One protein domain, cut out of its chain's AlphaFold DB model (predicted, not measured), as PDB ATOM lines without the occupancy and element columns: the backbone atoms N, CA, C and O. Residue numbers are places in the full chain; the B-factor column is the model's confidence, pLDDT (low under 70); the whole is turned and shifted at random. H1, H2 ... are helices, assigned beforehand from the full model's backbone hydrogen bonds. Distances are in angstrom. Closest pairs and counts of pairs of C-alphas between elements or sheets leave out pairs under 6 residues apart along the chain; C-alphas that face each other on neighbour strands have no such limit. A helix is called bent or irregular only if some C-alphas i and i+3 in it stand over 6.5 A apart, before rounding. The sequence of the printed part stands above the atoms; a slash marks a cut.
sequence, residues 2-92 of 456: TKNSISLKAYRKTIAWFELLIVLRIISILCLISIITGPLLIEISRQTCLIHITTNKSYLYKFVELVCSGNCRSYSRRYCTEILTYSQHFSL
ATOM      1  N   THR A   2      10.876  66.293 -42.012       50.34
ATOM      2  CA  THR A   2      11.682  66.543 -40.789       50.34
ATOM      3  C   THR A   2      11.315  65.723 -39.541       50.34
ATOM      4  O   THR A   2      12.164  65.546 -38.672       50.34
ATOM      5  N   LYS A   3      10.095  65.173 -39.426       46.69
ATOM      6  CA  LYS A   3       9.667  64.422 -38.220       46.69
ATOM      7  C   LYS A   3      10.462  63.127 -37.975       46.69
ATOM      8  O   LYS A   3      10.779  62.823 -36.826       46.69
ATOM      9  N   ASN A   4      10.829  62.398 -39.032       52.81
ATOM     10  CA  ASN A   4      11.464  61.077 -38.904       52.81
ATOM     11  C   ASN A   4      12.946  61.144 -38.493       52.81
ATOM     12  O   ASN A   4      13.439  60.233 -37.835       52.81
ATOM     13  N   SER A   5      13.670  62.217 -38.825       53.12
ATOM     14  CA  SER A   5      15.073  62.367 -38.409       53.12
ATOM     15  C   SER A   5      15.203  62.751 -36.930       53.12
ATOM     16  O   SER A   5      16.144  62.321 -36.259       53.12
ATOM     17  N   ILE A   6      14.237  63.506 -36.396       57.50
ATOM     18  CA  ILE A   6      14.177  63.887 -34.977       57.50
ATOM     19  C   ILE A   6      13.831  62.669 -34.108       57.50
ATOM     20  O   ILE A   6      14.510  62.431 -33.107       57.50
ATOM     21  N   SER A   7      12.847  61.852 -34.509       61.12
ATOM     22  CA  SER A   7      12.512  60.618 -33.784       61.12
ATOM     23  C   SER A   7      13.662  59.605 -33.803       61.12
ATOM     24  O   SER A   7      13.982  59.042 -32.757       61.12
ATOM     25  N   LEU A   8      14.363  59.442 -34.934       60.56
ATOM     26  CA  LEU A   8      15.525  58.550 -35.025       60.56
ATOM     27  C   LEU A   8      16.701  59.025 -34.148       60.56
ATOM     28  O   LEU A   8      17.336  58.210 -33.476       60.56
ATOM     29  N   LYS A   9      16.976  60.339 -34.102       66.31
ATOM     30  CA  LYS A   9      17.991  60.919 -33.199       66.31
ATOM     31  C   LYS A   9      17.617  60.732 -31.725       66.31
ATOM     32  O   LYS A   9      18.487  60.394 -30.924       66.31
ATOM     33  N   ALA A  10      16.345  60.907 -31.361       63.44
ATOM     34  CA  ALA A  10      15.863  60.651 -30.002       63.44
ATOM     35  C   ALA A  10      15.981  59.162 -29.621       63.44
ATOM     36  O   ALA A  10      16.472  58.848 -28.538       63.44
ATOM     37  N   TYR A  11      15.617  58.256 -30.534       66.69
ATOM     38  CA  TYR A  11      15.698  56.807 -30.340       66.69
ATOM     39  C   TYR A  11      17.144  56.317 -30.146       66.69
ATOM     40  O   TYR A  11      17.436  55.622 -29.170       66.69
ATOM     41  N   ARG A  12      18.082  56.764 -30.999       70.12
ATOM     42  CA  ARG A  12      19.519  56.463 -30.839       70.12
ATOM     43  C   ARG A  12      20.072  56.987 -29.511       70.12
ATOM     44  O   ARG A  12      20.794  56.258 -28.837       70.12
ATOM     45  N   LYS A  13      19.683  58.199 -29.086       73.00
ATOM     46  CA  LYS A  13      20.034  58.715 -27.750       73.00
ATOM     47  C   LYS A  13      19.492  57.810 -26.638       73.00
ATOM     48  O   LYS A  13      20.233  57.506 -25.712       73.00
ATOM     49  N   THR A  14      18.239  57.349 -26.713       70.69
ATOM     50  CA  THR A  14      17.682  56.460 -25.674       70.69
ATOM     51  C   THR A  14      18.355  55.090 -25.604       70.69
ATOM     52  O   THR A  14      18.485  54.577 -24.496       70.69
ATOM     53  N   ILE A  15      18.819  54.535 -26.731       75.06
ATOM     54  CA  ILE A  15      19.604  53.288 -26.745       75.06
ATOM     55  C   ILE A  15      20.977  53.517 -26.114       75.06
ATOM     56  O   ILE A  15      21.324  52.813 -25.176       75.06
ATOM     57  N   ALA A  16      21.721  54.544 -26.541       73.81
ATOM     58  CA  ALA A  16      23.042  54.842 -25.976       73.81
ATOM     59  C   ALA A  16      22.995  55.069 -24.449       73.81
ATOM     60  O   ALA A  16      23.864  54.600 -23.720       73.81
ATOM     61  N   TRP A  17      21.938  55.719 -23.948       75.81
ATOM     62  CA  TRP A  17      21.682  55.849 -22.509       75.81
ATOM     63  C   TRP A  17      21.393  54.516 -21.802       75.81
ATOM     64  O   TRP A  17      21.702  54.385 -20.622       75.81
ATOM     65  N   PHE A  18      20.768  53.551 -22.478       73.06
ATOM     66  CA  PHE A  18      20.479  52.229 -21.916       73.06
ATOM     67  C   PHE A  18      21.733  51.347 -21.876       73.06
ATOM     68  O   PHE A  18      22.026  50.774 -20.830       73.06
ATOM     69  N   GLU A  19      22.519  51.334 -22.956       78.56
ATOM     70  CA  GLU A  19      23.832  50.670 -23.010       78.56
ATOM     71  C   GLU A  19      24.767  51.193 -21.909       78.56
ATOM     72  O   GLU A  19      25.338  50.412 -21.150       78.56
ATOM     73  N   LEU A  20      24.848  52.520 -21.733       81.56
ATOM     74  CA  LEU A  20      25.650  53.130 -20.667       81.56
ATOM     75  C   LEU A  20      25.221  52.654 -19.267       81.56
ATOM     76  O   LEU A  20      26.071  52.355 -18.433       81.56
ATOM     77  N   LEU A  21      23.913  52.540 -19.005       79.12
ATOM     78  CA  LEU A  21      23.402  52.029 -17.727       79.12
ATOM     79  C   LEU A  21      23.741  50.548 -17.505       79.12
ATOM     80  O   LEU A  21      23.973  50.155 -16.362       79.12
ATOM     81  N   ILE A  22      23.786  49.730 -18.562       81.75
ATOM     82  CA  ILE A  22      24.242  48.333 -18.475       81.75
ATOM     83  C   ILE A  22      25.736  48.288 -18.145       81.75
ATOM     84  O   ILE A  22      26.123  47.600 -17.202       81.75
ATOM     85  N   VAL A  23      26.565  49.058 -18.853       84.25
ATOM     86  CA  VAL A  23      28.018  49.111 -18.617       84.25
ATOM     87  C   VAL A  23      28.333  49.552 -17.183       84.25
ATOM     88  O   VAL A  23      29.096  48.875 -16.496       84.25
ATOM     89  N   LEU A  24      27.688  50.610 -16.678       83.31
ATOM     90  CA  LEU A  24      27.867  51.077 -15.293       83.31
ATOM     91  C   LEU A  24      27.471  50.012 -14.252       83.31
ATOM     92  O   LEU A  24      28.142  49.870 -13.229       83.31
ATOM     93  N   ARG A  25      26.421  49.221 -14.519       83.50
ATOM     94  CA  ARG A  25      26.019  48.092 -13.658       83.50
ATOM     95  C   ARG A  25      27.025  46.948 -13.693       83.50
ATOM     96  O   ARG A  25      27.331  46.403 -12.640       83.50
ATOM     97  N   ILE A  26      27.560  46.604 -14.866       85.31
ATOM     98  CA  ILE A  26      28.600  45.572 -15.001       85.31
ATOM     99  C   ILE A  26      29.853  45.988 -14.225       85.31
ATOM    100  O   ILE A  26      30.362  45.190 -13.444       85.31
ATOM    101  N   ILE A  27      30.297  47.243 -14.362       86.56
ATOM    102  CA  ILE A  27      31.426  47.787 -13.589       86.56
ATOM    103  C   ILE A  27      31.144  47.677 -12.083       86.56
ATOM    104  O   ILE A  27      31.983  47.169 -11.345       86.56
ATOM    105  N   SER A  28      29.946  48.058 -11.627       86.25
ATOM    106  CA  SER A  28      29.575  47.925 -10.213       86.25
ATOM    107  C   SER A  28      29.563  46.464  -9.726       86.25
ATOM    108  O   SER A  28      30.051  46.169  -8.637       86.25
ATOM    109  N   ILE A  29      29.076  45.518 -10.530       85.00
ATOM    110  CA  ILE A  29      29.116  44.089 -10.181       85.00
ATOM    111  C   ILE A  29      30.567  43.592 -10.094       85.00
ATOM    112  O   ILE A  29      30.906  42.882  -9.150       85.00
ATOM    113  N   LEU A  30      31.438  43.996 -11.023       86.00
ATOM    114  CA  LEU A  30      32.860  43.639 -10.999       86.00
ATOM    115  C   LEU A  30      33.568  44.204  -9.762       86.00
ATOM    116  O   LEU A  30      34.276  43.461  -9.088       86.00
ATOM    117  N   CYS A  31      33.323  45.467  -9.403       85.00
ATOM    118  CA  CYS A  31      33.884  46.059  -8.189       85.00
ATOM    119  C   CYS A  31      33.377  45.365  -6.911       85.00
ATOM    120  O   CYS A  31      34.174  45.128  -6.004       85.00
ATOM    121  N   LEU A  32      32.095  44.976  -6.842       83.56
ATOM    122  CA  LEU A  32      31.575  44.169  -5.729       83.56
ATOM    123  C   LEU A  32      32.293  42.818  -5.626       83.56
ATOM    124  O   LEU A  32      32.696  42.423  -4.532       83.56
ATOM    125  N   ILE A  33      32.442  42.115  -6.754       85.00
ATOM    126  CA  ILE A  33      33.150  40.831  -6.812       85.00
ATOM    127  C   ILE A  33      34.577  41.023  -6.296       85.00
ATOM    128  O   ILE A  33      34.968  40.315  -5.377       85.00
ATOM    129  N   SER A  34      35.312  42.033  -6.775       83.06
ATOM    130  CA  SER A  34      36.661  42.342  -6.281       83.06
ATOM    131  C   SER A  34      36.704  42.535  -4.758       83.06
ATOM    132  O   SER A  34      37.536  41.918  -4.096       83.06
ATOM    133  N   ILE A  35      35.788  43.327  -4.189       82.88
ATOM    134  CA  ILE A  35      35.729  43.593  -2.739       82.88
ATOM    135  C   ILE A  35      35.430  42.316  -1.930       82.88
ATOM    136  O   ILE A  35      36.014  42.119  -0.866       82.88
ATOM    137  N   ILE A  36      34.534  41.446  -2.409       82.06
ATOM    138  CA  ILE A  36      34.089  40.255  -1.664       82.06
ATOM    139  C   ILE A  36      35.022  39.050  -1.862       82.06
ATOM    140  O   ILE A  36      35.207  38.277  -0.921       82.06
ATOM    141  N   THR A  37      35.615  38.868  -3.047       81.50
ATOM    142  CA  THR A  37      36.371  37.654  -3.407       81.50
ATOM    143  C   THR A  37      37.513  37.364  -2.437       81.50
ATOM    144  O   THR A  37      37.626  36.225  -1.994       81.50
ATOM    145  N   GLY A  38      38.312  38.365  -2.057       78.12
ATOM    146  CA  GLY A  38      39.420  38.195  -1.108       78.12
ATOM    147  C   GLY A  38      38.965  37.697   0.273       78.12
ATOM    148  O   GLY A  38      39.324  36.582   0.657       78.12
ATOM    149  N   PRO A  39      38.136  38.463   1.013       77.88
ATOM    150  CA  PRO A  39      37.597  38.043   2.310       77.88
ATOM    151  C   PRO A  39      36.862  36.695   2.267       77.88
ATOM    152  O   PRO A  39      36.984  35.897   3.195       77.88
ATOM    153  N   LEU A  40      36.131  36.415   1.184       76.69
ATOM    154  CA  LEU A  40      35.408  35.157   1.005       76.69
ATOM    155  C   LEU A  40      36.356  33.971   0.762       76.69
ATOM    156  O   LEU A  40      36.136  32.910   1.346       76.69
ATOM    157  N   LEU A  41      37.426  34.134  -0.027       76.06
ATOM    158  CA  LEU A  41      38.459  33.102  -0.175       76.06
ATOM    159  C   LEU A  41      39.209  32.854   1.137       76.06
ATOM    160  O   LEU A  41      39.470  31.696   1.453       76.06
ATOM    161  N   ILE A  42      39.530  33.908   1.892       75.69
ATOM    162  CA  ILE A  42      40.209  33.799   3.194       75.69
ATOM    163  C   ILE A  42      39.320  33.071   4.210       75.69
ATOM    164  O   ILE A  42      39.798  32.195   4.928       75.69
ATOM    165  N   GLU A  43      38.021  33.372   4.271       74.06
ATOM    166  CA  GLU A  43      37.130  32.674   5.201       74.06
ATOM    167  C   GLU A  43      36.872  31.222   4.769       74.06
ATOM    168  O   GLU A  43      36.855  30.332   5.618       74.06
ATOM    169  N   ILE A  44      36.732  30.944   3.468       73.00
ATOM    170  CA  ILE A  44      36.616  29.564   2.969       73.00
ATOM    171  C   ILE A  44      37.894  28.775   3.267       73.00
ATOM    172  O   ILE A  44      37.791  27.679   3.823       73.00
ATOM    173  N   SER A  45      39.081  29.319   2.969       73.31
ATOM    174  CA  SER A  45      40.357  28.651   3.256       73.31
ATOM    175  C   SER A  45      40.503  28.396   4.758       73.31
ATOM    176  O   SER A  45      40.735  27.253   5.166       73.31
ATOM    177  N   ARG A  46      40.211  29.399   5.597       73.25
ATOM    178  CA  ARG A  46      40.179  29.278   7.063       73.25
ATOM    179  C   ARG A  46      39.241  28.165   7.542       73.25
ATOM    180  O   ARG A  46      39.675  27.325   8.329       73.25
ATOM    181  N   GLN A  47      38.003  28.093   7.047       71.12
ATOM    182  CA  GLN A  47      37.043  27.038   7.415       71.12
ATOM    183  C   GLN A  47      37.468  25.648   6.893       71.12
ATOM    184  O   GLN A  47      37.256  24.652   7.584       71.12
ATOM    185  N   THR A  48      38.119  25.552   5.723       69.31
ATOM    186  CA  THR A  48      38.694  24.282   5.226       69.31
ATOM    187  C   THR A  48      39.955  23.833   5.968       69.31
ATOM    188  O   THR A  48      40.300  22.654   5.905       69.31
ATOM    189  N   CYS A  49      40.630  24.737   6.681       68.69
ATOM    190  CA  CYS A  49      41.856  24.439   7.423       68.69
ATOM    191  C   CYS A  49      41.624  24.231   8.924       68.69
ATOM    192  O   CYS A  49      42.273  23.377   9.527       68.69
ATOM    193  N   LEU A  50      40.635  24.905   9.522       64.44
ATOM    194  CA  LEU A  50      40.212  24.714  10.917       64.44
ATOM    195  C   LEU A  50      39.236  23.536  11.116       64.44
ATOM    196  O   LEU A  50      38.421  23.542  12.041       64.44
ATOM    197  N   ILE A  51      39.350  22.479  10.304       58.06
ATOM    198  CA  ILE A  51      38.576  21.234  10.460       58.06
ATOM    199  C   ILE A  51      39.115  20.423  11.658       58.06
ATOM    200  O   ILE A  51      39.714  19.364  11.472       58.06
ATOM    201  N   HIS A  52      38.923  20.942  12.882       49.25
ATOM    202  CA  HIS A  52      38.622  20.139  14.083       49.25
ATOM    203  C   HIS A  52      38.290  20.913  15.377       49.25
ATOM    204  O   HIS A  52      37.799  20.289  16.315       49.25
ATOM    205  N   ILE A  53      38.591  22.214  15.485       52.28
ATOM    206  CA  ILE A  53      38.680  22.879  16.808       52.28
ATOM    207  C   ILE A  53      37.329  23.415  17.315       52.28
ATOM    208  O   ILE A  53      37.075  23.409  18.516       52.28
ATOM    209  N   THR A  54      36.433  23.852  16.429       50.47
ATOM    210  CA  THR A  54      35.135  24.427  16.820       50.47
ATOM    211  C   THR A  54      33.995  23.416  16.711       50.47
ATOM    212  O   THR A  54      33.598  23.027  15.613       50.47
ATOM    213  N   THR A  55      33.399  23.060  17.851       51.78
ATOM    214  CA  THR A  55      32.176  22.238  17.954       51.78
ATOM    215  C   THR A  55      30.945  22.897  17.314       51.78
ATOM    216  O   THR A  55      30.029  22.202  16.871       51.78
ATOM    217  N   ASN A  56      30.938  24.228  17.186       54.03
ATOM    218  CA  ASN A  56      29.905  24.981  16.475       54.03
ATOM    219  C   ASN A  56      30.130  24.967  14.953       54.03
ATOM    220  O   ASN A  56      30.944  25.719  14.416       54.03
ATOM    221  N   LYS A  57      29.348  24.143  14.246       56.53
ATOM    222  CA  LYS A  57      29.306  24.104  12.774       56.53
ATOM    223  C   LYS A  57      28.674  25.384  12.215       56.53
ATOM    224  O   LYS A  57      27.460  25.567  12.304       56.53
ATOM    225  N   SER A  58      29.482  26.244  11.599       61.47
ATOM    226  CA  SER A  58      29.011  27.451  10.908       61.47
ATOM    227  C   SER A  58      28.140  27.111   9.678       61.47
ATOM    228  O   SER A  58      28.209  26.012   9.118       61.47
ATOM    229  N   TYR A  59      27.322  28.056   9.202       57.88
ATOM    230  CA  TYR A  59      26.584  27.869   7.940       57.88
ATOM    231  C   TYR A  59      27.531  27.744   6.733       57.88
ATOM    232  O   TYR A  59      27.269  26.958   5.823       57.88
ATOM    233  N   LEU A  60      28.673  28.442   6.772       57.66
ATOM    234  CA  LEU A  60      29.765  28.292   5.808       57.66
ATOM    235  C   LEU A  60      30.373  26.886   5.837       57.66
ATOM    236  O   LEU A  60      30.595  26.318   4.773       57.66
ATOM    237  N   TYR A  61      30.547  26.276   7.015       60.75
ATOM    238  CA  TYR A  61      30.979  24.882   7.130       60.75
ATOM    239  C   TYR A  61      30.007  23.934   6.407       60.75
ATOM    240  O   TYR A  61      30.459  23.084   5.647       60.75
ATOM    241  N   LYS A  62      28.682  24.110   6.550       61.41
ATOM    242  CA  LYS A  62      27.686  23.302   5.807       61.41
ATOM    243  C   LYS A  62      27.759  23.511   4.289       61.41
ATOM    244  O   LYS A  62      27.561  22.562   3.537       61.41
ATOM    245  N   PHE A  63      28.045  24.730   3.833       60.41
ATOM    246  CA  PHE A  63      28.218  25.034   2.409       60.41
ATOM    247  C   PHE A  63      29.498  24.400   1.841       60.41
ATOM    248  O   PHE A  63      29.444  23.696   0.836       60.41
ATOM    249  N   VAL A  64      30.631  24.564   2.528       61.81
ATOM    250  CA  VAL A  64      31.902  23.896   2.201       61.81
ATOM    251  C   VAL A  64      31.752  22.371   2.257       61.81
ATOM    252  O   VAL A  64      32.321  21.668   1.430       61.81
ATOM    253  N   GLU A  65      30.943  21.846   3.176       62.41
ATOM    254  CA  GLU A  65      30.633  20.418   3.287       62.41
ATOM    255  C   GLU A  65      29.829  19.884   2.092       62.41
ATOM    256  O   GLU A  65      30.087  18.763   1.649       62.41
ATOM    257  N   LEU A  66      28.919  20.695   1.542       59.81
ATOM    258  CA  LEU A  66      28.147  20.394   0.331       59.81
ATOM    259  C   LEU A  66      29.001  20.462  -0.950       59.81
ATOM    260  O   LEU A  66      28.770  19.697  -1.883       59.81
ATOM    261  N   VAL A  67      29.964  21.389  -1.004       60.62
ATOM    262  CA  VAL A  67      30.791  21.665  -2.195       60.62
ATOM    263  C   VAL A  67      32.046  20.783  -2.258       60.62
ATOM    264  O   VAL A  67      32.416  20.318  -3.335       60.62
ATOM    265  N   CYS A  68      32.695  20.511  -1.122       59.69
ATOM    266  CA  CYS A  68      33.942  19.748  -1.052       59.69
ATOM    267  C   CYS A  68      33.718  18.330  -0.506       59.69
ATOM    268  O   CYS A  68      33.453  18.125   0.686       59.69
ATOM    269  N   SER A  69      33.919  17.335  -1.378       66.25
ATOM    270  CA  SER A  69      33.907  15.910  -1.027       66.25
ATOM    271  C   SER A  69      34.951  15.567   0.047       66.25
ATOM    272  O   SER A  69      35.958  16.262   0.196       66.25
ATOM    273  N   GLY A  70      34.746  14.469   0.786       62.16
ATOM    274  CA  GLY A  70      35.648  14.061   1.877       62.16
ATOM    275  C   GLY A  70      37.117  13.924   1.448       62.16
ATOM    276  O   GLY A  70      38.012  14.377   2.159       62.16
ATOM    277  N   ASN A  71      37.361  13.406   0.240       60.56
ATOM    278  CA  ASN A  71      38.706  13.281  -0.333       60.56
ATOM    279  C   ASN A  71      39.320  14.649  -0.683       60.56
ATOM    280  O   ASN A  71      40.518  14.852  -0.509       60.56
ATOM    281  N   CYS A  72      38.508  15.614  -1.127       59.66
ATOM    282  CA  CYS A  72      38.978  16.979  -1.375       59.66
ATOM    283  C   CYS A  72      39.448  17.646  -0.070       59.66
ATOM    284  O   CYS A  72      40.500  18.281  -0.049       59.66
ATOM    285  N   ARG A  73      38.734  17.422   1.047       64.75
ATOM    286  CA  ARG A  73      39.110  17.960   2.370       64.75
ATOM    287  C   ARG A  73      40.399  17.347   2.929       64.75
ATOM    288  O   ARG A  73      41.168  18.043   3.587       64.75
ATOM    289  N   SER A  74      40.659  16.059   2.680       64.25
ATOM    290  CA  SER A  74      41.913  15.426   3.120       64.25
ATOM    291  C   SER A  74      43.127  15.935   2.335       64.25
ATOM    292  O   SER A  74      44.203  16.091   2.914       64.25
ATOM    293  N   TYR A  75      42.942  16.261   1.051       64.06
ATOM    294  CA  TYR A  75      43.969  16.873   0.211       64.06
ATOM    295  C   TYR A  75      44.202  18.349   0.571       64.06
ATOM    296  O   TYR A  75      45.341  18.739   0.824       64.06
ATOM    297  N   SER A  76      43.138  19.156   0.694       66.31
ATOM    298  CA  SER A  76      43.253  20.580   1.052       66.31
ATOM    299  C   SER A  76      43.935  20.788   2.406       66.31
ATOM    300  O   SER A  76      44.719  21.719   2.555       66.31
ATOM    301  N   ARG A  77      43.723  19.879   3.372       67.31
ATOM    302  CA  ARG A  77      44.383  19.923   4.687       67.31
ATOM    303  C   ARG A  77      45.913  19.840   4.607       67.31
ATOM    304  O   ARG A  77      46.579  20.429   5.455       67.31
ATOM    305  N   ARG A  78      46.479  19.135   3.618       69.25
ATOM    306  CA  ARG A  78      47.943  19.019   3.440       69.25
ATOM    307  C   ARG A  78      48.574  20.297   2.888       69.25
ATOM    308  O   ARG A  78      49.691  20.616   3.264       69.25
ATOM    309  N   TYR A  79      47.833  21.036   2.066       72.94
ATOM    310  CA  TYR A  79      48.278  22.275   1.419       72.94
ATOM    311  C   TYR A  79      47.684  23.529   2.078       72.94
ATOM    312  O   TYR A  79      47.605  24.587   1.466       72.94
ATOM    313  N   CYS A  80      47.237  23.433   3.333       73.12
ATOM    314  CA  CYS A  80      46.490  24.505   3.991       73.12
ATOM    315  C   CYS A  80      47.271  25.816   4.143       73.12
ATOM    316  O   CYS A  80      46.683  26.889   4.026       73.12
ATOM    317  N   THR A  81      48.582  25.742   4.369       73.31
ATOM    318  CA  THR A  81      49.472  26.910   4.400       73.31
ATOM    319  C   THR A  81      49.537  27.599   3.038       73.31
ATOM    320  O   THR A  81      49.339  28.807   2.969       73.31
ATOM    321  N   GLU A  82      49.728  26.829   1.964       79.56
ATOM    322  CA  GLU A  82      49.796  27.313   0.578       79.56
ATOM    323  C   GLU A  82      48.452  27.861   0.076       79.56
ATOM    324  O   GLU A  82      48.407  28.902  -0.572       79.56
ATOM    325  N   ILE A  83      47.337  27.206   0.410       76.06
ATOM    326  CA  ILE A  83      45.986  27.682   0.080       76.06
ATOM    327  C   ILE A  83      45.691  28.996   0.819       76.06
ATOM    328  O   ILE A  83      45.060  29.892   0.252       76.06
ATOM    329  N   LEU A  84      46.165  29.147   2.062       76.12
ATOM    330  CA  LEU A  84      46.004  30.383   2.825       76.12
ATOM    331  C   LEU A  84      46.837  31.529   2.223       76.12
ATOM    332  O   LEU A  84      46.266  32.594   1.980       76.12
ATOM    333  N   THR A  85      48.118  31.326   1.893       78.56
ATOM    334  CA  THR A  85      48.918  32.354   1.187       78.56
ATOM    335  C   THR A  85      48.361  32.663  -0.202       78.56
ATOM    336  O   THR A  85      48.252  33.833  -0.566       78.56
ATOM    337  N   TYR A  86      47.898  31.659  -0.952       79.19
ATOM    338  CA  TYR A  86      47.229  31.888  -2.234       79.19
ATOM    339  C   TYR A  86      45.953  32.727  -2.070       79.19
ATOM    340  O   TYR A  86      45.743  33.669  -2.830       79.19
ATOM    341  N   SER A  87      45.143  32.478  -1.031       77.00
ATOM    342  CA  SER A  87      43.950  33.288  -0.737       77.00
ATOM    343  C   SER A  87      44.273  34.751  -0.395       77.00
ATOM    344  O   SER A  87      43.514  35.646  -0.768       77.00
ATOM    345  N   GLN A  88      45.424  35.014   0.234       75.56
ATOM    346  CA  GLN A  88      45.887  36.371   0.541       75.56
ATOM    347  C   GLN A  88      46.257  37.160  -0.725       75.56
ATOM    348  O   GLN A  88      45.977  38.356  -0.782       75.56
ATOM    349  N   HIS A  89      46.773  36.515  -1.779       79.31
ATOM    350  CA  HIS A  89      47.049  37.184  -3.060       79.31
ATOM    351  C   HIS A  89      45.790  37.708  -3.782       79.31
ATOM    352  O   HIS A  89      45.899  38.628  -4.589       79.31
ATOM    353  N   PHE A  90      44.597  37.179  -3.474       73.25
ATOM    354  CA  PHE A  90      43.316  37.703  -3.980       73.25
ATOM    355  C   PHE A  90      42.675  38.749  -3.059       73.25
ATOM    356  O   PHE A  90      41.615  39.289  -3.387       73.25
ATOM    357  N   SER A  91      43.284  39.055  -1.911       76.50
ATOM    358  CA  SER A  91      42.835  40.157  -1.064       76.50
ATOM    359  C   SER A  91      43.366  41.488  -1.593       76.50
ATOM    360  O   SER A  91      44.565  41.660  -1.804       76.50
ATOM    361  N   LEU A  92      42.468  42.451  -1.824       74.19
ATOM    362  CA  LEU A  92      42.891  43.822  -2.088       74.19
ATOM    363  C   LEU A  92      43.511  44.406  -0.816       74.19
ATOM    364  O   LEU A  92      42.994  44.191   0.282       74.19
TER     365      LEU A  92
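AT A GLANCE: This is residues 2 to 92 of the 456 residues of an uncharacterized protein of Schistosoma mattheei (UniProt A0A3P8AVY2). One very long helix, H1, sticks out as a free arm with residues 3 to 33, and its far end, H1b, is wrapped by three short helices, H2, H3 and H4, in a small head. The printed part has 91 residues with four named helices, H1 to H4, all helix. It is extended, radius of gyration of the C-alphas 23.2 A, spanning 77 by 25 by 22 A.

IN THESE COORDINATES: H1, residues 3 to 49, starts at C-alpha 3 (9.667, 64.422, -38.220). Assigned as one helix by its hydrogen bonds, it is bent, C-alphas 35 and 38 being 6.7 A apart: H1a, residues 3 to 35, measures 48.7 A, H1b, 38 to 49, 16.4 A. H2 is residues 59 to 67, H3 70 to 78, H4 80 to 89, ending at C-alpha 89 (47.049, 37.184, -3.060).

HOW THE PARTS SIT: H1b touches H4, closest C-alphas Ile 42 and Ser 87, 5.5 A, at 3 degrees, a shallow tilt, opposite ways. With residues 44 to 48 alone it touches H2, Gln 47 to Tyr 61, C-alphas 6.4 A, about perpendicular at 78 degrees; with 48 to 49 alone H3, Cys 49 to Arg 77, C-alphas 5.9 A. Every O i to N i+4 pair is within hydrogen-bond range except in H3, 4 of 5.

THE WHOLE: The printed part has no cut and no long link; pLDDT is under 70 in residues 2 to 11 and 48 to 78.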